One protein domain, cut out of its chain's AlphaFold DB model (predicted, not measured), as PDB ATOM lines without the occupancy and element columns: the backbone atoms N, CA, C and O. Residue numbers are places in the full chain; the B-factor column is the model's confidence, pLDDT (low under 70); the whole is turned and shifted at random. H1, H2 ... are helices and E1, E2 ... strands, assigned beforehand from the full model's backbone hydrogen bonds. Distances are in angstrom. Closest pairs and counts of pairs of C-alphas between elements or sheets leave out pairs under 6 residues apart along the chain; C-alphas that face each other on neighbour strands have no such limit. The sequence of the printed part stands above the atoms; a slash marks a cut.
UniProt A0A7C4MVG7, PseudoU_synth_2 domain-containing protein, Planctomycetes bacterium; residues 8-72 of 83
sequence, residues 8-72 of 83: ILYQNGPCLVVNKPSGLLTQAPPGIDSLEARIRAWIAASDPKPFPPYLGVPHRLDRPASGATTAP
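AT A GLANCE: This is residues 8 to 72 of the 83 residues of the protein "PseudoU_synth_2 domain-containing protein" of Planctomycetes bacterium (UniProt A0A7C4MVG7). A small sheet of three antiparallel strands, E1, E2 and E3, makes one side of the domain, and a single helix, H1, meets it with residues 35 to 39 while its far end runs on into residues 45 to 51, which stick out free. Two long stretches with no named element, residues 21 to 34 and 47 to 66, join the helix to the sheet. The printed part has 65 residues, with E1, E2, H1 and E3 in that order along it; the class is mixed, helices and strands, with under half of the residues in named elements. The whole is compact, with a radius of gyration of the C-alphas of 11.5 A and spans of 34 by 28 by 17 A.

IN THESE COORDINATES: E1 is residues 8 to 12, beginning at C-alpha 8 (14.189, -76.159, -50.751). E2 is residues 15 to 20, 15.5 A long. H1 is residues 35 to 46, 16.5 A long, from C-alpha 35 at (14.722, -71.726, -39.741). E3 is residues 67 to 71, 13.1 A long, ending at C-alpha 71 (23.077, -73.023, -45.220).

HOW THE PARTS SIT: The sheet runs E1, E2, E3, with E1 and E3 as edge strands. E1 and E2 form a hairpin, antiparallel at 175 degrees, with N 17 and O 10 at 2.8 A, within hydrogen-bond range. E2 and E3 are antiparallel at 147 degrees, with N 20 and O 67 at 2.8 A, also within range. H1 only grazes the sheet; the closest C-alphas of H1 and E2 are those of Leu 35 and Lys 20, 7.0 A apart. In H1 every O i to N i+4 pair is within hydrogen-bond range.

THE WHOLE: The C-alphas farthest apart, those of Pro 50 and Pro 64, are 34.2 A apart. The printed part has no cut. The link E1 to E2 is tight; E2 to H1 and H1 to E3 are long. Mean pLDDT of the printed part is 89.4, and residue 72 is under 70.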
ATOM      1  N   ILE A   8      12.831 -76.014 -50.218       92.25
ATOM      2  CA  ILE A   8      14.189 -76.159 -50.751       92.25
ATOM      3  C   ILE A   8      14.210 -75.577 -52.165       92.25
ATOM      4  O   ILE A   8      13.417 -75.977 -53.011       92.25
ATOM      5  N   LEU A   9      15.103 -74.619 -52.405       93.44
ATOM      6  CA  LEU A   9      15.313 -73.994 -53.714       93.44
ATOM      7  C   LEU A   9      16.473 -74.647 -54.470       93.44
ATOM      8  O   LEU A   9      16.443 -74.741 -55.692       93.44
ATOM      9  N   TYR A  10      17.500 -75.088 -53.744       92.00
ATOM     10  CA  TYR A  10      18.665 -75.753 -54.314       92.00
ATOM     11  C   TYR A  10      19.322 -76.664 -53.286       92.00
ATOM     12  O   TYR A  10      19.457 -76.293 -52.119       92.00
ATOM     13  N   GLN A  11      19.781 -77.832 -53.727       89.62
ATOM     14  CA  GLN A  11      20.574 -78.737 -52.910       89.62
ATOM     15  C   GLN A  11      21.607 -79.450 -53.781       89.62
ATOM     16  O   GLN A  11      21.250 -80.187 -54.697       89.62
ATOM     17  N   ASN A  12      22.889 -79.249 -53.483       86.25
ATOM     18  CA  ASN A  12      23.979 -79.984 -54.116       86.25
ATOM     19  C   ASN A  12      25.206 -80.013 -53.202       86.25
ATOM     20  O   ASN A  12      25.675 -78.965 -52.761       86.25
ATOM     21  N   GLY A  13      25.740 -81.205 -52.927       85.50
ATOM     22  CA  GLY A  13      26.912 -81.376 -52.069       85.50
ATOM     23  C   GLY A  13      26.749 -80.681 -50.703       85.50
ATOM     24  O   GLY A  13      25.804 -81.004 -49.977       85.50
ATOM     25  N   PRO A  14      27.650 -79.748 -50.331       82.88
ATOM     26  CA  PRO A  14      27.565 -78.978 -49.094       82.88
ATOM     27  C   PRO A  14      26.722 -77.701 -49.234       82.88
ATOM     28  O   PRO A  14      26.739 -76.881 -48.328       82.88
ATOM     29  N   CYS A  15      26.003 -77.488 -50.335       87.38
ATOM     30  CA  CYS A  15      25.167 -76.309 -50.536       87.38
ATOM     31  C   CYS A  15      23.690 -76.676 -50.383       87.38
ATOM     32  O   CYS A  15      23.172 -77.500 -51.137       87.38
ATOM     33  N   LEU A  16      23.001 -76.024 -49.447       90.62
ATOM     34  CA  LEU A  16      21.545 -76.023 -49.347       90.62
ATOM     35  C   LEU A  16      21.062 -74.570 -49.385       90.62
ATOM     36  O   LEU A  16      21.573 -73.710 -48.671       90.62
ATOM     37  N   VAL A  17      20.089 -74.295 -50.247       92.69
ATOM     38  CA  VAL A  17      19.401 -73.007 -50.346       92.69
ATOM     39  C   VAL A  17      17.930 -73.252 -50.102       92.69
ATOM     40  O   VAL A  17      17.319 -74.118 -50.732       92.69
ATOM     41  N   VAL A  18      17.356 -72.474 -49.196       94.12
ATOM     42  CA  VAL A  18      15.946 -72.572 -48.828       94.12
ATOM     43  C   VAL A  18      15.263 -71.226 -48.982       94.12
ATOM     44  O   VAL A  18      15.891 -70.174 -48.867       94.12
ATOM     45  N   ASN A  19      13.958 -71.264 -49.214       94.69
ATOM     46  CA  ASN A  19      13.102 -70.100 -49.130       94.69
ATOM     47  C   ASN A  19      12.612 -69.940 -47.688       94.69
ATOM     48  O   ASN A  19      11.801 -70.742 -47.211       94.69
ATOM     49  N   LYS A  20      13.112 -68.916 -46.991       94.62
ATOM     50  CA  LYS A  20      12.662 -68.559 -45.646       94.62
ATOM     51  C   LYS A  20      11.306 -67.847 -45.732       94.62
ATOM     52  O   LYS A  20      11.227 -66.805 -46.390       94.62
ATOM     53  N   PRO A  21      10.266 -68.311 -45.019       94.44
ATOM     54  CA  PRO A  21       9.029 -67.550 -44.901       94.44
ATOM     55  C   PRO A  21       9.236 -66.271 -44.073       94.44
ATOM     56  O   PRO A  21      10.113 -66.193 -43.202       94.44
ATOM     57  N   SER A  22       8.399 -65.265 -44.320       94.25
ATOM     58  CA  SER A  22       8.303 -64.098 -43.436       94.25
ATOM     59  C   SER A  22       7.771 -64.516 -42.056       94.25
ATOM     60  O   SER A  22       7.084 -65.526 -41.919       94.25
ATOM     61  N   GLY A  23       8.131 -63.775 -41.011       94.25
ATOM     62  CA  GLY A  23       7.746 -64.043 -39.623       94.25
ATOM     63  C   GLY A  23       8.627 -65.069 -38.904       94.25
ATOM     64  O   GLY A  23       8.644 -65.091 -37.674       94.25
ATOM     65  N   LEU A  24       9.412 -65.870 -39.632       95.31
ATOM     66  CA  LEU A  24      10.305 -66.875 -39.052       95.31
ATOM     67  C   LEU A  24      11.690 -66.288 -38.750       95.31
ATOM     68  O   LEU A  24      12.292 -65.612 -39.587       95.31
ATOM     69  N   LEU A  25      12.224 -66.565 -37.561       95.56
ATOM     70  CA  LEU A  25      13.610 -66.234 -37.231       95.56
ATOM     71  C   LEU A  25      14.578 -67.057 -38.084       95.56
ATOM     72  O   LEU A  25      14.377 -68.256 -38.238       95.56
ATOM     73  N   THR A  26      15.658 -66.455 -38.587       94.69
ATOM     74  CA  THR A  26      16.736 -67.245 -39.213       94.69
ATOM     75  C   THR A  26      17.427 -68.119 -38.162       94.69
ATOM     76  O   THR A  26      17.505 -69.331 -38.334       94.69
ATOM     77  N   GLN A  27      17.850 -67.511 -37.050       94.25
ATOM     78  CA  GLN A  27      18.463 -68.178 -35.898       94.25
ATOM     79  C   GLN A  27      17.797 -67.684 -34.616       94.25
ATOM     80  O   GLN A  27      17.317 -66.546 -34.562       94.25
ATOM     81  N   ALA A  28      17.768 -68.527 -33.590       93.88
ATOM     82  CA  ALA A  28      17.177 -68.200 -32.302       93.88
ATOM     83  C   ALA A  28      17.910 -68.912 -31.152       93.88
ATOM     84  O   ALA A  28      18.576 -69.920 -31.390       93.88
ATOM     85  N   PRO A  29      17.774 -68.421 -29.907       93.56
ATOM     86  CA  PRO A  29      18.154 -69.179 -28.721       93.56
ATOM     87  C   PRO A  29      17.498 -70.574 -28.676       93.56
ATOM     88  O   PRO A  29      16.420 -70.762 -29.250       93.56
ATOM     89  N   PRO A  30      18.097 -71.545 -27.960       90.44
ATOM     90  CA  PRO A  30      17.511 -72.871 -27.780       90.44
ATOM     91  C   PRO A  30      16.066 -72.813 -27.271       90.44
ATOM     92  O   PRO A  30      15.730 -71.998 -26.413       90.44
ATOM     93  N   GLY A  31      15.211 -73.687 -27.802       90.81
ATOM     94  CA  GLY A  31      13.788 -73.744 -27.452       90.81
ATOM     95  C   GLY A  31      12.900 -72.731 -28.185       90.81
ATOM     96  O   GLY A  31      11.683 -72.790 -28.036       90.81
ATOM     97  N   ILE A  32      13.471 -71.840 -29.003       95.06
ATOM     98  CA  ILE A  32      12.715 -70.908 -29.845       95.06
ATOM     99  C   ILE A  32      12.746 -71.383 -31.298       95.06
ATOM    100  O   ILE A  32      13.800 -71.697 -31.856       95.06
ATOM    101  N   ASP A  33      11.573 -71.407 -31.923       94.56
ATOM    102  CA  ASP A  33      11.432 -71.816 -33.313       94.56
ATOM    103  C   ASP A  33      12.179 -70.871 -34.273       94.56
ATOM    104  O   ASP A  33      12.139 -69.639 -34.165       94.56
ATOM    105  N   SER A  34      12.893 -71.473 -35.217       95.19
ATOM    106  CA  SER A  34      13.716 -70.784 -36.203       95.19
ATOM    107  C   SER A  34      13.949 -71.662 -37.422       95.19
ATOM    108  O   SER A  34      13.841 -72.888 -37.364       95.19
ATOM    109  N   LEU A  35      14.318 -71.029 -38.532       94.56
ATOM    110  CA  LEU A  35      14.722 -71.726 -39.741       94.56
ATOM    111  C   LEU A  35      15.892 -72.680 -39.459       94.56
ATOM    112  O   LEU A  35      15.852 -73.824 -39.900       94.56
ATOM    113  N   GLU A  36      16.891 -72.245 -38.685       93.31
ATOM    114  CA  GLU A  36      18.029 -73.079 -38.289       93.31
ATOM    115  C   GLU A  36      17.580 -74.366 -37.580       93.31
ATOM    116  O   GLU A  36      17.978 -75.463 -37.977       93.31
ATOM    117  N   ALA A  37      16.715 -74.250 -36.567       92.75
ATOM    118  CA  ALA A  37      16.214 -75.401 -35.819       92.75
ATOM    119  C   ALA A  37      15.429 -76.371 -36.717       92.75
ATOM    120  O   ALA A  37      15.652 -77.584 -36.666       92.75
ATOM    121  N   ARG A  38      14.564 -75.841 -37.591       93.31
ATOM    122  CA  ARG A  38      13.770 -76.646 -38.531       93.31
ATOM    123  C   ARG A  38      14.648 -77.377 -39.549       93.31
ATOM    124  O   ARG A  38      14.423 -78.558 -39.802       93.31
ATOM    125  N   ILE A  39      15.666 -76.716 -40.107       92.19
ATOM    126  CA  ILE A  39      16.606 -77.354 -41.041       92.19
ATOM    127  C   ILE A  39      17.411 -78.444 -40.326       92.19
ATOM    128  O   ILE A  39      17.541 -79.541 -40.864       92.19
ATOM    129  N   ARG A  40      17.918 -78.190 -39.111       89.75
ATOM    130  CA  ARG A  40      18.648 -79.211 -38.337       89.75
ATOM    131  C   ARG A  40      17.779 -80.442 -38.070       89.75
ATOM    132  O   ARG A  40      18.255 -81.556 -38.266       89.75
ATOM    133  N   ALA A  41      16.518 -80.252 -37.684       90.62
ATOM    134  CA  ALA A  41      15.575 -81.351 -37.478       90.62
ATOM    135  C   ALA A  41      15.310 -82.133 -38.776       90.62
ATOM    136  O   ALA A  41      15.340 -83.361 -38.773       90.62
ATOM    137  N   TRP A  42      15.127 -81.430 -39.897       90.19
ATOM    138  CA  TRP A  42      14.936 -82.049 -41.209       90.19
ATOM    139  C   TRP A  42      16.157 -82.870 -41.663       90.19
ATOM    140  O   TRP A  42      16.000 -83.998 -42.137       90.19
ATOM    141  N   ILE A  43      17.379 -82.356 -41.463       87.75
ATOM    142  CA  ILE A  43      18.622 -83.090 -41.761       87.75
ATOM    143  C   ILE A  43      18.747 -84.318 -40.856       87.75
ATOM    144  O   ILE A  43      19.009 -85.406 -41.357       87.75
ATOM    145  N   ALA A  44      18.532 -84.167 -39.545       87.69
ATOM    146  CA  ALA A  44      18.652 -85.265 -38.583       87.69
ATOM    147  C   ALA A  44      17.640 -86.394 -38.841       87.69
ATOM    148  O   ALA A  44      17.971 -87.562 -38.669       87.69
ATOM    149  N   ALA A  45      16.428 -86.056 -39.293       88.50
ATOM    150  CA  ALA A  45      15.429 -87.042 -39.702       88.50
ATOM    151  C   ALA A  45      15.824 -87.787 -40.990       88.50
ATOM    152  O   ALA A  45      15.436 -88.937 -41.177       88.50
ATOM    153  N   SER A  46      16.589 -87.135 -41.871       84.25
ATOM    154  CA  SER A  46      17.030 -87.707 -43.149       84.25
ATOM    155  C   SER A  46      18.329 -88.518 -43.032       84.25
ATOM    156  O   SER A  46      18.558 -89.418 -43.834       84.25
ATOM    157  N   ASP A  47      19.189 -88.192 -42.062       83.06
ATOM    158  CA  ASP A  47      20.492 -88.826 -41.806       83.06
ATOM    159  C   ASP A  47      20.765 -88.854 -40.285       83.06
ATOM    160  O   ASP A  47      21.400 -87.934 -39.747       83.06
ATOM    161  N   PRO A  48      20.236 -89.864 -39.563       83.12
ATOM    162  CA  PRO A  48      20.340 -89.941 -38.111       83.12
ATOM    163  C   PRO A  48      21.786 -90.171 -37.668       83.12
ATOM    164  O   PRO A  48      22.393 -91.200 -37.960       83.12
ATOM    165  N   LYS A  49      22.328 -89.219 -36.908       83.81
ATOM    166  CA  LYS A  49      23.663 -89.298 -36.299       83.81
ATOM    167  C   LYS A  49      23.560 -89.144 -34.785       83.81
ATOM    168  O   LYS A  49      22.632 -88.492 -34.309       83.81
ATOM    169  N   PRO A  50      24.520 -89.693 -34.016       83.19
ATOM    170  CA  PRO A  50      24.519 -89.571 -32.556       83.19
ATOM    171  C   PRO A  50      24.755 -88.131 -32.066       83.19
ATOM    172  O   PRO A  50      24.607 -87.854 -30.881       83.19
ATOM    173  N   PHE A  51      25.113 -87.212 -32.965       82.94
ATOM    174  CA  PHE A  51      25.353 -85.800 -32.682       82.94
ATOM    175  C   PHE A  51      24.516 -84.895 -33.603       82.94
ATOM    176  O   PHE A  51      24.168 -85.301 -34.716       82.94
ATOM    177  N   PRO A  52      24.214 -83.651 -33.176       80.00
ATOM    178  CA  PRO A  52      23.463 -82.702 -33.989       80.00
ATOM    179  C   PRO A  52      24.166 -82.414 -35.324       80.00
ATOM    180  O   PRO A  52      25.389 -82.242 -35.345       80.00
ATOM    181  N   PRO A  53      23.425 -82.302 -36.442       84.25
ATOM    182  CA  PRO A  53      24.023 -81.963 -37.725       84.25
ATOM    183  C   PRO A  53      24.655 -80.575 -37.650       84.25
ATOM    184  O   PRO A  53      24.052 -79.643 -37.113       84.25
ATOM    185  N   TYR A  54      25.853 -80.425 -38.213       83.12
ATOM    186  CA  TYR A  54      26.444 -79.109 -38.420       83.12
ATOM    187  C   TYR A  54      25.642 -78.354 -39.485       83.12
ATOM    188  O   TYR A  54      25.406 -78.875 -40.573       83.12
ATOM    189  N   LEU A  55      25.248 -77.124 -39.162       86.81
ATOM    190  CA  LEU A  55      24.560 -76.218 -40.070       86.81
ATOM    191  C   LEU A  55      25.219 -74.848 -39.960       86.81
ATOM    192  O   LEU A  55      25.138 -74.200 -38.915       86.81
ATOM    193  N   GLY A  56      25.894 -74.428 -41.025       84.81
ATOM    194  CA  GLY A  56      26.368 -73.051 -41.140       84.81
ATOM    195  C   GLY A  56      25.218 -72.138 -41.558       84.81
ATOM    196  O   GLY A  56      24.383 -72.534 -42.363       84.81
ATOM    197  N   VAL A  57      25.184 -70.909 -41.052       87.38
ATOM    198  CA  VAL A  57      24.264 -69.857 -41.512       87.38
ATOM    199  C   VAL A  57      25.137 -68.666 -41.917       87.38
ATOM    200  O   VAL A  57      25.495 -67.864 -41.058       87.38
ATOM    201  N   PRO A  58      25.576 -68.576 -43.188       86.31
ATOM    202  CA  PRO A  58      26.555 -67.576 -43.620       86.31
ATOM    203  C   PRO A  58      26.051 -66.138 -43.469       86.31
ATOM    204  O   PRO A  58      26.837 -65.219 -43.271       86.31
ATOM    205  N   HIS A  59      24.738 -65.943 -43.581       87.94
ATOM    206  CA  HIS A  59      24.060 -64.668 -43.392       87.94
ATOM    207  C   HIS A  59      22.644 -64.914 -42.864       87.94
ATOM    208  O   HIS A  59      22.081 -65.992 -43.051       87.94
ATOM    209  N   ARG A  60      22.049 -63.901 -42.226       90.38
ATOM    210  CA  ARG A  60      20.671 -63.957 -41.725       90.38
ATOM    211  C   ARG A  60      19.752 -63.020 -42.488       90.38
ATOM    212  O   ARG A  60      20.128 -61.903 -42.821       90.38
ATOM    213  N   LEU A  61      18.521 -63.474 -42.682       91.44
ATOM    214  CA  LEU A  61      17.382 -62.626 -43.015       91.44
ATOM    215  C   LEU A  61      16.644 -62.272 -41.720       91.44
ATOM    216  O   LEU A  61      16.451 -63.129 -40.849       91.44
ATOM    217  N   ASP A  62      16.217 -61.023 -41.571       92.12
ATOM    218  CA  ASP A  62      15.464 -60.629 -40.383       92.12
ATOM    219  C   ASP A  62      14.082 -61.287 -40.339       92.12
ATOM    220  O   ASP A  62      13.556 -61.775 -41.343       92.12
ATOM    221  N   ARG A  63      13.482 -61.303 -39.143       92.69
ATOM    222  CA  ARG A  63      12.179 -61.933 -38.906       92.69
ATOM    223  C   ARG A  63      11.111 -61.526 -39.939       92.69
ATOM    224  O   ARG A  63      10.489 -62.438 -40.474       92.69
ATOM    225  N   PRO A  64      10.896 -60.238 -40.280       93.19
ATOM    226  CA  PRO A  64       9.869 -59.866 -41.257       93.19
ATOM    227  C   PRO A  64      10.257 -60.161 -42.717       93.19
ATOM    228  O   PRO A  64       9.384 -60.169 -43.580       93.19
ATOM    229  N   ALA A  65      11.532 -60.416 -43.020       92.62
ATOM    230  CA  ALA A  65      11.979 -60.658 -44.388       92.62
ATOM    231  C   ALA A  65      11.653 -62.088 -44.844       92.62
ATOM    232  O   ALA A  65      11.700 -63.026 -44.048       92.62
ATOM    233  N   SER A  66      11.374 -62.268 -46.132       93.00
ATOM    234  CA  SER A  66      11.269 -63.574 -46.797       93.00
ATOM    235  C   SER A  66      12.278 -63.666 -47.933       93.00
ATOM    236  O   SER A  66      12.636 -62.640 -48.509       93.00
ATOM    237  N   GLY A  67      12.689 -64.878 -48.300       89.75
ATOM    238  CA  GLY A  67      13.508 -65.084 -49.493       89.75
ATOM    239  C   GLY A  67      14.556 -66.176 -49.352       89.75
ATOM    240  O   GLY A  67      14.569 -66.944 -48.389       89.75
ATOM    241  N   ALA A  68      15.435 -66.239 -50.350       90.19
ATOM    242  CA  ALA A  68      16.494 -67.231 -50.416       90.19
ATOM    243  C   ALA A  68      17.552 -66.982 -49.334       90.19
ATOM    244  O   ALA A  68      18.083 -65.881 -49.207       90.19
ATOM    245  N   THR A  69      17.892 -68.026 -48.587       87.44
ATOM    246  CA  THR A  69      19.059 -68.034 -47.705       87.44
ATOM    247  C   THR A  69      19.797 -69.355 -47.844       87.44
ATOM    248  O   THR A  69      19.205 -70.380 -48.197       87.44
ATOM    249  N   THR A  70      21.108 -69.317 -47.631       82.19
ATOM    250  CA  THR A  70      21.995 -70.463 -47.822       82.19
ATOM    251  C   THR A  70      22.399 -71.039 -46.473       82.19
ATOM    252  O   THR A  70      22.579 -70.307 -45.505       82.19
ATOM    253  N   ALA A  71      22.549 -72.355 -46.395       74.25
ATOM    254  CA  ALA A  71      23.077 -73.023 -45.220       74.25
ATOM    255  C   ALA A  71      23.840 -74.276 -45.660       74.25
ATOM    256  O   ALA A  71      23.258 -75.095 -46.363       74.25
ATOM    257  N   PRO A  72      25.124 -74.477 -45.325       68.44
ATOM    258  CA  PRO A  72      25.769 -75.745 -45.621       68.44
ATOM    259  C   PRO A  72      25.231 -76.859 -44.713       68.44
ATOM    260  O   PRO A  72      25.398 -76.760 -43.497       68.44
TER     261      PRO A  72